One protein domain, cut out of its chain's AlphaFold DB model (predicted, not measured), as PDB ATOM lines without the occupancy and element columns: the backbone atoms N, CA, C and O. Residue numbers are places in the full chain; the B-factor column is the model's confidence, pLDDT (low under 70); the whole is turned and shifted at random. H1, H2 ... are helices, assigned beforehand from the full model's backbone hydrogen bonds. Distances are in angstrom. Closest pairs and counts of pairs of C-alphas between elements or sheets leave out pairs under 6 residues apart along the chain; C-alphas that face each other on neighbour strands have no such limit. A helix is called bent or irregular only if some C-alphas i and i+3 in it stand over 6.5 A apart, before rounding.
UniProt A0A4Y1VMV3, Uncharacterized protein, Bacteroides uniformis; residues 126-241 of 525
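AT A GLANCE: This is residues 126 to 241 of the 525 residues of an uncharacterized protein of Bacteroides uniformis (UniProt A0A4Y1VMV3). A long hairpin of two helices, H4 and H5, makes the longest axis, and a small head of three short helices, H1, H2 and H3, packs on the first part of H4 at one end. The turn of the hairpin sticks out at the other end with residues 198 to 203, while residues 231 to 241, with no named element, fold back beside H5. The printed part has 116 residues with five named helices, H1 to H5 in order, and no named strand; the class is all helix. It is loose, with a radius of gyration of the C-alphas of 16.7 A, and elongated, spanning 52 by 33 by 20 A.

IN THESE COORDINATES: H1, residues 127 to 136, begins at C-alpha 127 (140.039, 211.746, 175.828) and is 14.5 A long. H2, residues 138 to 143, follows over 10.2 A. H3, residues 149 to 160, measures 15.9 A. H4, residues 169 to 194, measures 39.2 A from C-alpha 169 (137.054, 219.257, 187.549); it is irregular, but only just: C-alphas 170 and 173 are 6.8 A apart. H5, residues 202 to 230, is the longest helix, 41.5 A, and ends at C-alpha 230 (145.378, 221.698, 196.758).

HOW THE PARTS SIT: H1 touches H2, closest at the C-alphas of Ile 134 and Phe 141, 5.8 A, at a steep tilt of 51 degrees, opposite ways. H3 touches H1 with residues 150 to 155 alone, closest at the C-alphas of Leu 131 and Val 151, 5.9 A, at a shallow tilt of 20 degrees, the same way. H2 and H3, a helical hairpin, only just touch, with 3 pairs of C-alphas within 8 A, the closest being those of Lys 138 and Val 155, 6.4 A. H4 touches H2 with residues 176 to 183 alone, closest at the C-alphas of Leu 142 and Gln 176, 6.6 A. H4 touches H3 with residues 169 to 175 alone, closest at the C-alphas of Ile 149 and Arg 169, 6.1 A. H4 and H5, a helical hairpin, touch at a shallow tilt of 8 degrees, opposite ways, closest at the C-alphas of Pro 174 and Tyr 227, 6.0 A. H1 is apart from H4 and H5. The helix packing is mostly crossed, but only just, with 2 of 6 touching pairs at a shallow tilt. Every O i to N i+4 pair is within hydrogen-bond range in H1, H3 and H5; in H4 20 of 22 are, and in H2 0 of 2, beside 3 of 3 O i to N i+3 pairs.

THE WHOLE: The C-alphas of Thr 126 and Lys 200, the two farthest apart, are 53.0 A apart. The printed part has no cut and no long link. The mean pLDDT of the printed part is 83.5; 10 residues are under 70, among them residues 200 to 203.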
ATOM      1  N   THR A 126     139.721 214.376 171.701       90.50
ATOM      2  CA  THR A 126     139.066 213.300 172.461       90.50
ATOM      3  C   THR A 126     139.915 212.866 173.651       90.50
ATOM      4  O   THR A 126     141.132 213.032 173.636       90.50
ATOM      5  N   GLU A 127     139.299 212.263 174.669       91.62
ATOM      6  CA  GLU A 127     140.039 211.746 175.828       91.62
ATOM      7  C   GLU A 127     141.157 210.783 175.405       91.62
ATOM      8  O   GLU A 127     142.294 210.942 175.835       91.62
ATOM      9  N   LYS A 128     140.888 209.855 174.475       88.56
ATOM     10  CA  LYS A 128     141.920 208.944 173.955       88.56
ATOM     11  C   LYS A 128     143.074 209.679 173.273       88.56
ATOM     12  O   LYS A 128     144.225 209.284 173.443       88.56
ATOM     13  N   ALA A 129     142.782 210.741 172.518       84.62
ATOM     14  CA  ALA A 129     143.803 211.584 171.897       84.62
ATOM     15  C   ALA A 129     144.655 212.321 172.946       84.62
ATOM     16  O   ALA A 129     145.863 212.433 172.784       84.62
ATOM     17  N   GLN A 130     144.048 212.773 174.042       91.06
ATOM     18  CA  GLN A 130     144.770 213.394 175.154       91.06
ATOM     19  C   GLN A 130     145.652 212.377 175.899       91.06
ATOM     20  O   GLN A 130     146.818 212.660 176.167       91.06
ATOM     21  N   LEU A 131     145.126 211.178 176.172       85.25
ATOM     22  CA  LEU A 131     145.838 210.095 176.856       85.25
ATOM     23  C   LEU A 131     147.062 209.610 176.073       85.25
ATOM     24  O   LEU A 131     148.143 209.479 176.637       85.25
ATOM     25  N   ILE A 132     146.940 209.383 174.762       81.75
ATOM     26  CA  ILE A 132     148.106 208.973 173.963       81.75
ATOM     27  C   ILE A 132     149.188 210.062 173.923       81.75
ATOM     28  O   ILE A 132     150.374 209.740 173.900       81.75
ATOM     29  N   THR A 133     148.799 211.341 173.955       79.94
ATOM     30  CA  THR A 133     149.749 212.455 174.019       79.94
ATOM     31  C   THR A 133     150.555 212.430 175.316       79.94
ATOM     32  O   THR A 133     151.782 212.443 175.242       79.94
ATOM     33  N   ILE A 134     149.906 212.327 176.482       83.50
ATOM     34  CA  ILE A 134     150.618 212.331 177.774       83.50
ATOM     35  C   ILE A 134     151.429 211.052 178.031       83.50
ATOM     36  O   ILE A 134     152.395 211.085 178.784       83.50
ATOM     37  N   ARG A 135     151.062 209.920 177.410       82.75
ATOM     38  CA  ARG A 135     151.824 208.663 177.510       82.75
ATOM     39  C   ARG A 135     153.127 208.713 176.736       82.75
ATOM     40  O   ARG A 135     154.095 208.080 177.136       82.75
ATOM     41  N   LYS A 136     153.138 209.453 175.626       77.25
ATOM     42  CA  LYS A 136     154.363 209.712 174.873       77.25
ATOM     43  C   LYS A 136     155.301 210.608 175.672       77.25
ATOM     44  O   LYS A 136     156.490 210.328 175.750       77.25
ATOM     45  N   ASP A 137     154.753 211.685 176.222       77.12
ATOM     46  CA  ASP A 137     155.471 212.606 177.087       77.12
ATOM     47  C   ASP A 137     154.465 213.373 177.953       77.12
ATOM     48  O   ASP A 137     153.603 214.103 177.458       77.12
ATOM     49  N   LYS A 138     154.579 213.188 179.267       80.69
ATOM     50  CA  LYS A 138     153.699 213.782 180.277       80.69
ATOM     51  C   LYS A 138     153.796 215.309 180.325       80.69
ATOM     52  O   LYS A 138     152.812 215.949 180.692       80.69
ATOM     53  N   GLU A 139     154.913 215.902 179.898       76.88
ATOM     54  CA  GLU A 139     155.067 217.362 179.810       76.88
ATOM     55  C   GLU A 139     154.168 217.959 178.719       76.88
ATOM     56  O   GLU A 139     153.712 219.102 178.822       76.88
ATOM     57  N   LEU A 140     153.776 217.150 177.722       81.69
ATOM     58  CA  LEU A 140     152.829 217.570 176.690       81.69
ATOM     59  C   LEU A 140     151.421 217.857 177.236       81.69
ATOM     60  O   LEU A 140     150.590 218.421 176.520       81.69
ATOM     61  N   PHE A 141     151.147 217.526 178.504       89.38
ATOM     62  CA  PHE A 141     149.914 217.893 179.199       89.38
ATOM     63  C   PHE A 141     149.614 219.396 179.113       89.38
ATOM     64  O   PHE A 141     148.459 219.774 178.912       89.38
ATOM     65  N   LEU A 142     150.635 220.260 179.184       85.81
ATOM     66  CA  LEU A 142     150.453 221.717 179.116       85.81
ATOM     67  C   LEU A 142     149.940 222.205 177.748       85.81
ATOM     68  O   LEU A 142     149.353 223.281 177.658       85.81
ATOM     69  N   TYR A 143     150.083 221.398 176.693       85.81
ATOM     70  CA  TYR A 143     149.570 221.705 175.353       85.81
ATOM     71  C   TYR A 143     148.101 221.289 175.167       85.81
ATOM     72  O   TYR A 143     147.486 221.589 174.137       85.81
ATOM     73  N   ILE A 144     147.503 220.618 176.157       86.50
ATOM     74  CA  ILE A 144     146.099 220.211 176.139       86.50
ATOM     75  C   ILE A 144     145.247 221.349 176.697       86.50
ATOM     76  O   ILE A 144     145.180 221.580 177.900       86.50
ATOM     77  N   LYS A 145     144.527 222.048 175.812       84.00
ATOM     78  CA  LYS A 145     143.717 223.217 176.195       84.00
ATOM     79  C   LYS A 145     142.607 222.900 177.206       84.00
ATOM     80  O   LYS A 145     142.307 223.725 178.058       84.00
ATOM     81  N   ASN A 146     141.975 221.731 177.078       84.62
ATOM     82  CA  ASN A 146     140.847 221.299 177.908       84.62
ATOM     83  C   ASN A 146     141.046 219.831 178.332       84.62
ATOM     84  O   ASN A 146     140.458 218.942 177.702       84.62
ATOM     85  N   PRO A 147     141.903 219.558 179.330       88.31
ATOM     86  CA  PRO A 147     142.194 218.196 179.751       88.31
ATOM     87  C   PRO A 147     140.976 217.550 180.423       88.31
ATOM     88  O   PRO A 147     140.231 218.217 181.149       88.31
ATOM     89  N   THR A 148     140.758 216.255 180.195       91.00
ATOM     90  CA  THR A 148     139.731 215.509 180.941       91.00
ATOM     91  C   THR A 148     140.196 215.201 182.365       91.00
ATOM     92  O   THR A 148     141.387 215.249 182.677       91.00
ATOM     93  N   ILE A 149     139.244 214.871 183.244       90.06
ATOM     94  CA  ILE A 149     139.537 214.461 184.626       90.06
ATOM     95  C   ILE A 149     140.447 213.227 184.615       90.06
ATOM     96  O   ILE A 149     141.473 213.232 185.285       90.06
ATOM     97  N   THR A 150     140.135 212.226 183.788       94.19
ATOM     98  CA  THR A 150     140.939 211.006 183.615       94.19
ATOM     99  C   THR A 150     142.387 211.321 183.244       94.19
ATOM    100  O   THR A 150     143.312 210.789 183.853       94.19
ATOM    101  N   VAL A 151     142.598 212.236 182.291       91.31
ATOM    102  CA  VAL A 151     143.940 212.673 181.866       91.31
ATOM    103  C   VAL A 151     144.674 213.362 183.019       91.31
ATOM    104  O   VAL A 151     145.844 213.075 183.258       91.31
ATOM    105  N   CYS A 152     143.992 214.224 183.780       90.25
ATOM    106  CA  CYS A 152     144.584 214.875 184.952       90.25
ATOM    107  C   CYS A 152     144.988 213.861 186.034       90.25
ATOM    108  O   CYS A 152     146.051 214.003 186.633       90.25
ATOM    109  N   GLN A 153     144.163 212.837 186.270       93.25
ATOM    110  CA  GLN A 153     144.461 211.764 187.220       93.25
ATOM    111  C   GLN A 153     145.651 210.910 186.761       93.25
ATOM    112  O   GLN A 153     146.495 210.565 187.583       93.25
ATOM    113  N   GLU A 154     145.738 210.576 185.468       92.62
ATOM    114  CA  GLU A 154     146.855 209.800 184.913       92.62
ATOM    115  C   GLU A 154     148.184 210.558 185.062       92.62
ATOM    116  O   GLU A 154     149.147 210.005 185.593       92.62
ATOM    117  N   VAL A 155     148.214 211.851 184.716       90.44
ATOM    118  CA  VAL A 155     149.403 212.703 184.902       90.44
ATOM    119  C   VAL A 155     149.770 212.846 186.378       90.44
ATOM    120  O   VAL A 155     150.936 212.698 186.741       90.44
ATOM    121  N   ALA A 156     148.791 213.090 187.248       92.56
ATOM    122  CA  ALA A 156     149.035 213.221 188.679       92.56
ATOM    123  C   ALA A 156     149.642 211.945 189.280       92.56
ATOM    124  O   ALA A 156     150.623 212.025 190.011       92.56
ATOM    125  N   ARG A 157     149.128 210.762 188.923       92.00
ATOM    126  CA  ARG A 157     149.703 209.478 189.362       92.00
ATOM    127  C   ARG A 157     151.120 209.268 188.832       92.00
ATOM    128  O   ARG A 157     151.969 208.765 189.561       92.00
ATOM    129  N   ALA A 158     151.401 209.696 187.601       89.19
ATOM    130  CA  ALA A 158     152.737 209.584 187.016       89.19
ATOM    131  C   ALA A 158     153.804 210.399 187.774       89.19
ATOM    132  O   ALA A 158     154.966 209.998 187.798       89.19
ATOM    133  N   TYR A 159     153.429 211.523 188.397       87.75
ATOM    134  CA  TYR A 159     154.348 212.350 189.192       87.75
ATOM    135  C   TYR A 159     154.307 212.048 190.694       87.75
ATOM    136  O   TYR A 159     155.338 212.102 191.360       87.75
ATOM    137  N   CYS A 160     153.134 211.742 191.245       88.44
ATOM    138  CA  CYS A 160     152.921 211.608 192.686       88.44
ATOM    139  C   CYS A 160     152.882 210.152 193.182       88.44
ATOM    140  O   CYS A 160     152.823 209.935 194.393       88.44
ATOM    141  N   GLY A 161     152.901 209.167 192.279       87.81
ATOM    142  CA  GLY A 161     152.768 207.745 192.597       87.81
ATOM    143  C   GLY A 161     151.315 207.303 192.800       87.81
ATOM    144  O   GLY A 161     150.374 207.920 192.297       87.81
ATOM    145  N   ASN A 162     151.124 206.212 193.546       85.38
ATOM    146  CA  ASN A 162     149.803 205.649 193.838       85.38
ATOM    147  C   ASN A 162     149.033 206.525 194.838       85.38
ATOM    148  O   ASN A 162     149.006 206.248 196.034       85.38
ATOM    149  N   ILE A 163     148.408 207.589 194.333       87.12
ATOM    150  CA  ILE A 163     147.495 208.461 195.077       87.12
ATOM    151  C   ILE A 163     146.062 208.343 194.548       87.12
ATOM    152  O   ILE A 163     145.825 208.170 193.345       87.12
ATOM    153  N   GLU A 164     145.091 208.475 195.448       89.75
ATOM    154  CA  GLU A 164     143.674 208.521 195.097       89.75
ATOM    155  C   GLU A 164     143.270 209.957 194.738       89.75
ATOM    156  O   GLU A 164     142.942 210.780 195.589       89.75
ATOM    157  N   VAL A 165     143.365 210.284 193.450       91.69
ATOM    158  CA  VAL A 165     143.066 211.627 192.935       91.69
ATOM    159  C   VAL A 165     141.547 211.814 192.790       91.69
ATOM    160  O   VAL A 165     140.919 211.011 192.089       91.69
ATOM    161  N   PRO A 166     140.945 212.885 193.343       88.69
ATOM    162  CA  PRO A 166     139.510 213.143 193.224       88.69
ATOM    163  C   PRO A 166     139.018 213.175 191.773       88.69
ATOM    164  O   PRO A 166     139.681 213.721 190.895       88.69
ATOM    165  N   ALA A 167     137.828 212.639 191.510       90.81
ATOM    166  CA  ALA A 167     137.208 212.637 190.181       90.81
ATOM    167  C   ALA A 167     136.389 213.921 189.910       90.81
ATOM    168  O   ALA A 167     135.232 213.862 189.500       90.81
ATOM    169  N   ASP A 168     136.977 215.094 190.162       85.12
ATOM    170  CA  ASP A 168     136.310 216.400 190.056       85.12
ATOM    171  C   ASP A 168     137.117 217.359 189.165       85.12
ATOM    172  O   ASP A 168     138.343 217.394 189.220       85.12
ATOM    173  N   ARG A 169     136.438 218.204 188.378       81.31
ATOM    174  CA  ARG A 169     137.054 219.257 187.549       81.31
ATOM    175  C   ARG A 169     137.935 220.234 188.330       81.31
ATOM    176  O   ARG A 169     138.807 220.857 187.727       81.31
ATOM    177  N   ARG A 170     137.740 220.373 189.646       85.06
ATOM    178  CA  ARG A 170     138.592 221.203 190.515       85.06
ATOM    179  C   ARG A 170     140.075 220.815 190.462       85.06
ATOM    180  O   ARG A 170     140.904 221.690 190.685       85.06
ATOM    181  N   ILE A 171     140.417 219.577 190.087       89.38
ATOM    182  CA  ILE A 171     141.816 219.122 189.978       89.38
ATOM    183  C   ILE A 171     142.564 219.699 188.769       89.38
ATOM    184  O   ILE A 171     143.789 219.680 188.761       89.38
ATOM    185  N   ILE A 172     141.867 220.222 187.749       86.12
ATOM    186  CA  ILE A 172     142.497 220.622 186.476       86.12
ATOM    187  C   ILE A 172     143.572 221.696 186.693       86.12
ATOM    188  O   ILE A 172     144.698 221.544 186.220       86.12
ATOM    189  N   LYS A 173     143.241 222.767 187.426       88.75
ATOM    190  CA  LYS A 173     144.179 223.869 187.700       88.75
ATOM    191  C   LYS A 173     145.369 223.414 188.563       88.75
ATOM    192  O   LYS A 173     146.496 223.670 188.143       88.75
ATOM    193  N   PRO A 174     145.166 222.712 189.700       90.75
ATOM    194  CA  PRO A 174     146.262 222.111 190.457       90.75
ATOM    195  C   PRO A 174     147.164 221.207 189.613       90.75
ATOM    196  O   PRO A 174     148.382 221.311 189.704       90.75
ATOM    197  N   THR A 175     146.607 220.360 188.740       92.62
ATOM    198  CA  THR A 175     147.422 219.476 187.890       92.62
ATOM    199  C   THR A 175     148.236 220.272 186.864       92.62
ATOM    200  O   THR A 175     149.405 219.967 186.649       92.62
ATOM    201  N   GLN A 176     147.682 221.333 186.267       88.81
ATOM    202  CA  GLN A 176     148.449 222.239 185.394       88.81
ATOM    203  C   GLN A 176     149.591 222.928 186.147       88.81
ATOM    204  O   GLN A 176     150.712 223.001 185.638       88.81
ATOM    205  N   LYS A 177     149.328 223.390 187.374       91.75
ATOM    206  CA  LYS A 177     150.337 223.996 188.248       91.75
ATOM    207  C   LYS A 177     151.434 222.999 188.636       91.75
ATOM    208  O   LYS A 177     152.603 223.363 188.604       91.75
ATOM    209  N   LEU A 178     151.077 221.752 188.948       93.25
ATOM    210  CA  LEU A 178     152.023 220.670 189.240       93.25
ATOM    211  C   LEU A 178     153.004 220.465 188.081       93.25
ATOM    212  O   LEU A 178     154.212 220.524 188.291       93.25
ATOM    213  N   VAL A 179     152.493 220.257 186.862       88.12
ATOM    214  CA  VAL A 179     153.340 219.981 185.688       88.12
ATOM    215  C   VAL A 179     154.235 221.174 185.356       88.12
ATOM    216  O   VAL A 179     155.436 220.992 185.192       88.12
ATOM    217  N   SER A 180     153.677 222.390 185.318       83.31
ATOM    218  CA  SER A 180     154.461 223.608 185.045       83.31
ATOM    219  C   SER A 180     155.547 223.846 186.093       83.31
ATOM    220  O   SER A 180     156.700 224.029 185.730       83.31
ATOM    221  N   SER A 181     155.229 223.732 187.385       83.19
ATOM    222  CA  SER A 181     156.213 223.951 188.458       83.19
ATOM    223  C   SER A 181     157.354 222.926 188.422       83.19
ATOM    224  O   SER A 181     158.505 223.258 188.715       83.19
ATOM    225  N   LEU A 182     157.056 221.669 188.071       84.31
ATOM    226  CA  LEU A 182     158.081 220.638 187.896       84.31
ATOM    227  C   LEU A 182     158.966 220.931 186.679       84.31
ATOM    228  O   LEU A 182     160.183 220.813 186.793       84.31
ATOM    229  N   GLN A 183     158.380 221.365 185.560       80.44
ATOM    230  CA  GLN A 183     159.129 221.757 184.364       80.44
ATOM    231  C   GLN A 183     160.021 222.985 184.617       80.44
ATOM    232  O   GLN A 183     161.193 222.981 184.248       80.44
ATOM    233  N   ASP A 184     159.512 223.999 185.320       78.00
ATOM    234  CA  ASP A 184     160.285 225.183 185.712       78.00
ATOM    235  C   ASP A 184     161.462 224.808 186.628       78.00
ATOM    236  O   ASP A 184     162.557 225.358 186.507       78.00
ATOM    237  N   THR A 185     161.264 223.826 187.516       80.00
ATOM    238  CA  THR A 185     162.328 223.308 188.391       80.00
ATOM    239  C   THR A 185     163.441 222.633 187.584       80.00
ATOM    240  O   THR A 185     164.616 222.847 187.880       80.00
ATOM    241  N   GLU A 186     163.098 221.846 186.560       77.50
ATOM    242  CA  GLU A 186     164.079 221.250 185.637       77.50
ATOM    243  C   GLU A 186     164.858 222.333 184.873       77.50
ATOM    244  O   GLU A 186     166.089 222.296 184.828       77.50
ATOM    245  N   GLY A 187     164.161 223.345 184.342       67.81
ATOM    246  CA  GLY A 187     164.791 224.471 183.647       67.81
ATOM    247  C   GLY A 187     165.742 225.270 184.542       67.81
ATOM    248  O   GLY A 187     166.847 225.618 184.127       67.81
ATOM    249  N   TYR A 188     165.355 225.513 185.796       72.88
ATOM    250  CA  TYR A 188     166.205 226.193 186.772       72.88
ATOM    251  C   TYR A 188     167.481 225.402 187.091       72.88
ATOM    252  O   TYR A 188     168.566 225.982 187.142       72.88
ATOM    253  N   VAL A 189     167.365 224.083 187.281       71.00
ATOM    254  CA  VAL A 189     168.516 223.198 187.530       71.00
ATOM    255  C   VAL A 189     169.499 223.261 186.372       71.00
ATOM    256  O   VAL A 189     170.681 223.499 186.603       71.00
ATOM    257  N   TYR A 190     169.002 223.153 185.140       67.38
ATOM    258  CA  TYR A 190     169.826 223.248 183.940       67.38
ATOM    259  C   TYR A 190     170.602 224.572 183.870       67.38
ATOM    260  O   TYR A 190     171.814 224.576 183.664       67.38
ATOM    261  N   ILE A 191     169.932 225.705 184.114       67.19
ATOM    262  CA  ILE A 191     170.582 227.025 184.121       67.19
ATOM    263  C   ILE A 191     171.659 227.103 185.212       67.19
ATOM    264  O   ILE A 191     172.744 227.630 184.962       67.19
ATOM    265  N   LYS A 192     171.387 226.588 186.419       72.00
ATOM    266  CA  LYS A 192     172.359 226.612 187.522       72.00
ATOM    267  C   LYS A 192     173.574 225.731 187.239       72.00
ATOM    268  O   LYS A 192     174.684 226.188 187.489       72.00
ATOM    269  N   GLU A 193     173.391 224.543 186.667       71.75
ATOM    270  CA  GLU A 193     174.503 223.680 186.238       71.75
ATOM    271  C   GLU A 193     175.365 224.366 185.172       71.75
ATOM    272  O   GLU A 193     176.587 224.403 185.293       71.75
ATOM    273  N   MET A 194     174.743 225.003 184.174       65.19
ATOM    274  CA  MET A 194     175.468 225.764 183.148       65.19
ATOM    275  C   MET A 194     176.225 226.978 183.700       65.19
ATOM    276  O   MET A 194     177.175 227.444 183.074       65.19
ATOM    277  N   SER A 195     175.795 227.511 184.844       72.38
ATOM    278  CA  SER A 195     176.386 228.701 185.460       72.38
ATOM    279  C   SER A 195     177.580 228.379 186.369       72.38
ATOM    280  O   SER A 195     178.169 229.297 186.945       72.38
ATOM    281  N   LEU A 196     177.942 227.102 186.537       72.62
ATOM    282  CA  LEU A 196     179.084 226.702 187.357       72.62
ATOM    283  C   LEU A 196     180.405 227.216 186.768       72.62
ATOM    284  O   LEU A 196     180.619 227.218 185.558       72.62
ATOM    285  N   ASP A 197     181.324 227.636 187.639       74.06
ATOM    286  CA  ASP A 197     182.675 228.016 187.225       74.06
ATOM    287  C   ASP A 197     183.537 226.767 187.030       74.06
ATOM    288  O   ASP A 197     184.148 226.246 187.967       74.06
ATOM    289  N   TYR A 198     183.584 226.293 185.788       69.00
ATOM    290  CA  TYR A 198     184.339 225.101 185.411       69.00
ATOM    291  C   TYR A 198     185.858 225.250 185.606       69.00
ATOM    292  O   TYR A 198     186.568 224.247 185.668       69.00
ATOM    293  N   ASN A 199     186.378 226.473 185.781       73.81
ATOM    294  CA  ASN A 199     187.807 226.695 186.021       73.81
ATOM    295  C   ASN A 199     188.247 226.298 187.439       73.81
ATOM    296  O   ASN A 199     189.441 226.159 187.693       73.81
ATOM    297  N   LYS A 200     187.303 226.095 188.371       68.81
ATOM    298  CA  LYS A 200     187.588 225.675 189.755       68.81
ATOM    299  C   LYS A 200     187.854 224.171 189.910       68.81
ATOM    300  O   LYS A 200     188.119 223.715 191.022       68.81
ATOM    301  N   GLY A 201     187.817 223.417 188.811       69.81
ATOM    302  CA  GLY A 201     188.131 221.990 188.769       69.81
ATOM    303  C   GLY A 201     187.003 221.073 189.258       69.81
ATOM    304  O   GLY A 201     186.031 221.500 189.886       69.81
ATOM    305  N   ASP A 202     187.156 219.780 188.973       66.50
ATOM    306  CA  ASP A 202     186.097 218.765 189.094       66.50
ATOM    307  C   ASP A 202     185.520 218.623 190.504       66.50
ATOM    308  O   ASP A 202     184.323 218.408 190.671       66.50
ATOM    309  N   GLN A 203     186.346 218.778 191.543       68.62
ATOM    310  CA  GLN A 203     185.885 218.658 192.929       68.62
ATOM    311  C   GLN A 203     184.872 219.753 193.295       68.62
ATOM    312  O   GLN A 203     183.891 219.477 193.984       68.62
ATOM    313  N   TYR A 204     185.091 220.988 192.833       77.25
ATOM    314  CA  TYR A 204     184.136 222.078 193.026       77.25
ATOM    315  C   TYR A 204     182.850 221.815 192.237       77.25
ATOM    316  O   TYR A 204     181.762 221.898 192.804       77.25
ATOM    317  N   ILE A 205     182.984 221.441 190.960       66.19
ATOM    318  CA  ILE A 205     181.849 221.181 190.066       66.19
ATOM    319  C   ILE A 205     180.949 220.089 190.651       66.19
ATOM    320  O   ILE A 205     179.750 220.302 190.794       66.19
ATOM    321  N   ASN A 206     181.524 218.955 191.059       72.06
ATOM    322  CA  ASN A 206     180.767 217.840 191.628       72.06
ATOM    323  C   ASN A 206     180.030 218.247 192.913       72.06
ATOM    324  O   ASN A 206     178.848 217.944 193.063       72.06
ATOM    325  N   ASN A 207     180.690 218.995 193.804       75.69
ATOM    326  CA  ASN A 207     180.073 219.462 195.047       75.69
ATOM    327  C   ASN A 207     178.894 220.420 194.802       75.69
ATOM    328  O   ASN A 207     177.876 220.328 195.490       75.69
ATOM    329  N   GLU A 208     179.014 221.353 193.855       76.69
ATOM    330  CA  GLU A 208     177.920 222.277 193.533       76.69
ATOM    331  C   GLU A 208     176.773 221.575 192.796       76.69
ATOM    332  O   GLU A 208     175.608 221.788 193.138       76.69
ATOM    333  N   SER A 209     177.080 220.669 191.866       73.62
ATOM    334  CA  SER A 209     176.076 219.824 191.209       73.62
ATOM    335  C   SER A 209     175.290 218.986 192.222       73.62
ATOM    336  O   SER A 209     174.060 218.927 192.155       73.62
ATOM    337  N   ASP A 210     175.953 218.415 193.232       83.12
ATOM    338  CA  ASP A 210     175.285 217.675 194.309       83.12
ATOM    339  C   ASP A 210     174.329 218.562 195.123       83.12
ATOM    340  O   ASP A 210     173.212 218.141 195.456       83.12
ATOM    341  N   LYS A 211     174.714 219.813 195.415       82.12
ATOM    342  CA  LYS A 211     173.834 220.786 196.088       82.12
ATOM    343  C   LYS A 211     172.614 221.124 195.234       82.12
ATOM    344  O   LYS A 211     171.497 221.118 195.760       82.12
ATOM    345  N   ILE A 212     172.809 221.380 193.938       75.94
ATOM    346  CA  ILE A 212     171.732 221.676 192.982       75.94
ATOM    347  C   ILE A 212     170.754 220.495 192.913       75.94
ATOM    348  O   ILE A 212     169.542 220.677 193.044       75.94
ATOM    349  N   MET A 213     171.267 219.269 192.797       80.69
ATOM    350  CA  MET A 213     170.446 218.061 192.715       80.69
ATOM    351  C   MET A 213     169.725 217.737 194.028       80.69
ATOM    352  O   MET A 213     168.589 217.250 194.010       80.69
ATOM    353  N   ASN A 214     170.328 218.032 195.181       83.75
ATOM    354  CA  ASN A 214     169.650 217.913 196.472       83.75
ATOM    355  C   ASN A 214     168.516 218.943 196.608       83.75
ATOM    356  O   ASN A 214     167.395 218.582 196.971       83.75
ATOM    357  N   TRP A 215     168.770 220.205 196.243       86.81
ATOM    358  CA  TRP A 215     167.738 221.244 196.209       86.81
ATOM    359  C   TRP A 215     166.585 220.856 195.276       86.81
ATOM    360  O   TRP A 215     165.426 220.925 195.687       86.81
ATOM    361  N   LYS A 216     166.888 220.349 194.073       86.06
ATOM    362  CA  LYS A 216     165.897 219.852 193.108       86.06
ATOM    363  C   LYS A 216     164.973 218.818 193.739       86.06
ATOM    364  O   LYS A 216     163.756 218.969 193.681       86.06
ATOM    365  N   LYS A 217     165.537 217.790 194.385       87.06
ATOM    366  CA  LYS A 217     164.757 216.731 195.051       87.06
ATOM    367  C   LYS A 217     163.824 217.301 196.122       87.06
ATOM    368  O   LYS A 217     162.667 216.890 196.212       87.06
ATOM    369  N   GLN A 218     164.302 218.257 196.918       86.12
ATOM    370  CA  GLN A 218     163.485 218.904 197.948       86.12
ATOM    371  C   GLN A 218     162.388 219.784 197.340       86.12
ATOM    372  O   GLN A 218     161.246 219.730 197.796       86.12
ATOM    373  N   LYS A 219     162.693 220.542 196.280       88.69
ATOM    374  CA  LYS A 219     161.719 221.399 195.596       88.69
ATOM    375  C   LYS A 219     160.634 220.574 194.905       88.69
ATOM    376  O   LYS A 219     159.456 220.874 195.052       88.69
ATOM    377  N   GLN A 220     161.006 219.481 194.238       88.88
ATOM    378  CA  GLN A 220     160.054 218.535 193.649       88.88
ATOM    379  C   GLN A 220     159.127 217.934 194.711       88.88
ATOM    380  O   GLN A 220     157.917 217.862 194.497       88.88
ATOM    381  N   LYS A 221     159.670 217.561 195.878       91.75
ATOM    382  CA  LYS A 221     158.860 217.090 197.007       91.75
ATOM    383  C   LYS A 221     157.868 218.160 197.477       91.75
ATOM    384  O   LYS A 221     156.689 217.850 197.603       91.75
ATOM    385  N   GLN A 222     158.319 219.404 197.661       91.88
ATOM    386  CA  GLN A 222     157.446 220.524 198.026       91.88
ATOM    387  C   GLN A 222     156.288 220.678 197.031       91.88
ATOM    388  O   GLN A 222     155.136 220.740 197.445       91.88
ATOM    389  N   ILE A 223     156.588 220.698 195.729       90.12
ATOM    390  CA  ILE A 223     155.585 220.863 194.668       90.12
ATOM    391  C   ILE A 223     154.543 219.735 194.711       90.12
ATOM    392  O   ILE A 223     153.345 219.984 194.568       90.12
ATOM    393  N   ILE A 224     154.983 218.491 194.922       93.56
ATOM    394  CA  ILE A 224     154.089 217.332 195.039       93.56
ATOM    395  C   ILE A 224     153.199 217.439 196.286       93.56
ATOM    396  O   ILE A 224     152.010 217.126 196.216       93.56
ATOM    397  N   ASP A 225     153.750 217.867 197.420       93.06
ATOM    398  CA  ASP A 225     152.993 218.008 198.666       93.06
ATOM    399  C   ASP A 225     151.989 219.175 198.587       93.06
ATOM    400  O   ASP A 225     150.832 219.016 198.981       93.06
ATOM    401  N   ASP A 226     152.365 220.291 197.956       92.75
ATOM    402  CA  ASP A 226     151.457 221.401 197.642       92.75
ATOM    403  C   ASP A 226     150.313 220.961 196.725       92.75
ATOM    404  O   ASP A 226     149.153 221.293 196.979       92.75
ATOM    405  N   TYR A 227     150.608 220.161 195.696       94.81
ATOM    406  CA  TYR A 227     149.575 219.581 194.840       94.81
ATOM    407  C   TYR A 227     148.594 218.724 195.648       94.81
ATOM    408  O   TYR A 227     147.386 218.933 195.549       94.81
ATOM    409  N   LYS A 228     149.095 217.800 196.485       94.12
ATOM    410  CA  LYS A 228     148.259 216.941 197.345       94.12
ATOM    411  C   LYS A 228     147.381 217.758 198.292       94.12
ATOM    412  O   LYS A 228     146.235 217.373 198.520       94.12
ATOM    413  N   TYR A 229     147.891 218.863 198.831       93.00
ATOM    414  CA  TYR A 229     147.113 219.800 199.641       93.00
ATOM    415  C   TYR A 229     146.007 220.478 198.819       93.00
ATOM    416  O   TYR A 229     144.846 220.481 199.225       93.00
ATOM    417  N   GLU A 230     146.334 221.003 197.634       91.88
ATOM    418  CA  GLU A 230     145.378 221.698 196.758       91.88
ATOM    419  C   GLU A 230     144.224 220.802 196.289       91.88
ATOM    420  O   GLU A 230     143.100 221.282 196.131       91.88
ATOM    421  N   ILE A 231     144.474 219.502 196.098       92.44
ATOM    422  CA  ILE A 231     143.430 218.525 195.754       92.44
ATOM    423  C   ILE A 231     142.765 217.875 196.979       92.44
ATOM    424  O   ILE A 231     141.891 217.029 196.810       92.44
ATOM    425  N   GLY A 232     143.142 218.269 198.201       89.31
ATOM    426  CA  GLY A 232     142.504 217.828 199.445       89.31
ATOM    427  C   GLY A 232     142.908 216.439 199.950       89.31
ATOM    428  O   GLY A 232     142.214 215.886 200.799       89.31
ATOM    429  N   ILE A 233     144.012 215.869 199.454       89.12
ATOM    430  CA  ILE A 233     144.584 214.608 199.966       89.12
ATOM    431  C   ILE A 233     145.407 214.860 201.238       89.12
ATOM    432  O   ILE A 233     145.367 214.060 202.171       89.12
ATOM    433  N   ALA A 234     146.165 215.960 201.282       85.06
ATOM    434  CA  ALA A 234     147.007 216.321 202.423       85.06
ATOM    435  C   ALA A 234     146.389 217.461 203.248       85.06
ATOM    436  O   ALA A 234     145.703 218.329 202.713       85.06
ATOM    437  N   LYS A 235     146.662 217.470 204.560       79.44
ATOM    438  CA  LYS A 235     146.195 218.518 205.491       79.44
ATOM    439  C   LYS A 235     147.130 219.725 205.573       79.44
ATOM    440  O   LYS A 235     146.709 220.784 206.024       79.44
ATOM    441  N   GLU A 236     148.375 219.565 205.139       77.25
ATOM    442  CA  GLU A 236     149.429 220.574 205.239       77.25
ATOM    443  C   GLU A 236     150.103 220.776 203.881       77.25
ATOM    444  O   GLU A 236     150.126 219.865 203.051       77.25
ATOM    445  N   ARG A 237     150.628 221.986 203.663       81.75
ATOM    446  CA  ARG A 237     151.399 222.348 202.466       81.75
ATOM    447  C   ARG A 237     152.826 221.810 202.534       81.75
ATOM    448  O   ARG A 237     153.345 221.543 203.617       81.75
ATOM    449  N   GLY A 238     153.470 221.714 201.376       77.19
ATOM    450  CA  GLY A 238     154.877 221.362 201.279       77.19
ATOM    451  C   GLY A 238     155.770 222.411 201.944       77.19
ATOM    452  O   GLY A 238     155.519 223.615 201.881       77.19
ATOM    453  N   THR A 239     156.852 221.958 202.573       79.75
ATOM    454  CA  THR A 239     157.860 222.849 203.162       79.75
ATOM    455  C   THR A 239     158.854 223.311 202.099       79.75
ATOM    456  O   THR A 239     159.370 222.495 201.336       79.75
ATOM    457  N   GLU A 240     159.144 224.612 202.054       77.19
ATOM    458  CA  GLU A 240     160.101 225.169 201.098       77.19
ATOM    459  C   GLU A 240     161.554 224.778 201.435       77.19
ATOM    460  O   GLU A 240     161.942 224.842 202.607       77.19
ATOM    461  N   PRO A 241     162.380 224.375 200.445       76.06
ATOM    462  CA  PRO A 241     163.777 224.032 200.693       76.06
ATOM    463  C   PRO A 241     164.569 225.242 201.196       76.06
ATOM    464  O   PRO A 241     164.593 226.285 200.550       76.06
TER     465      PRO A 241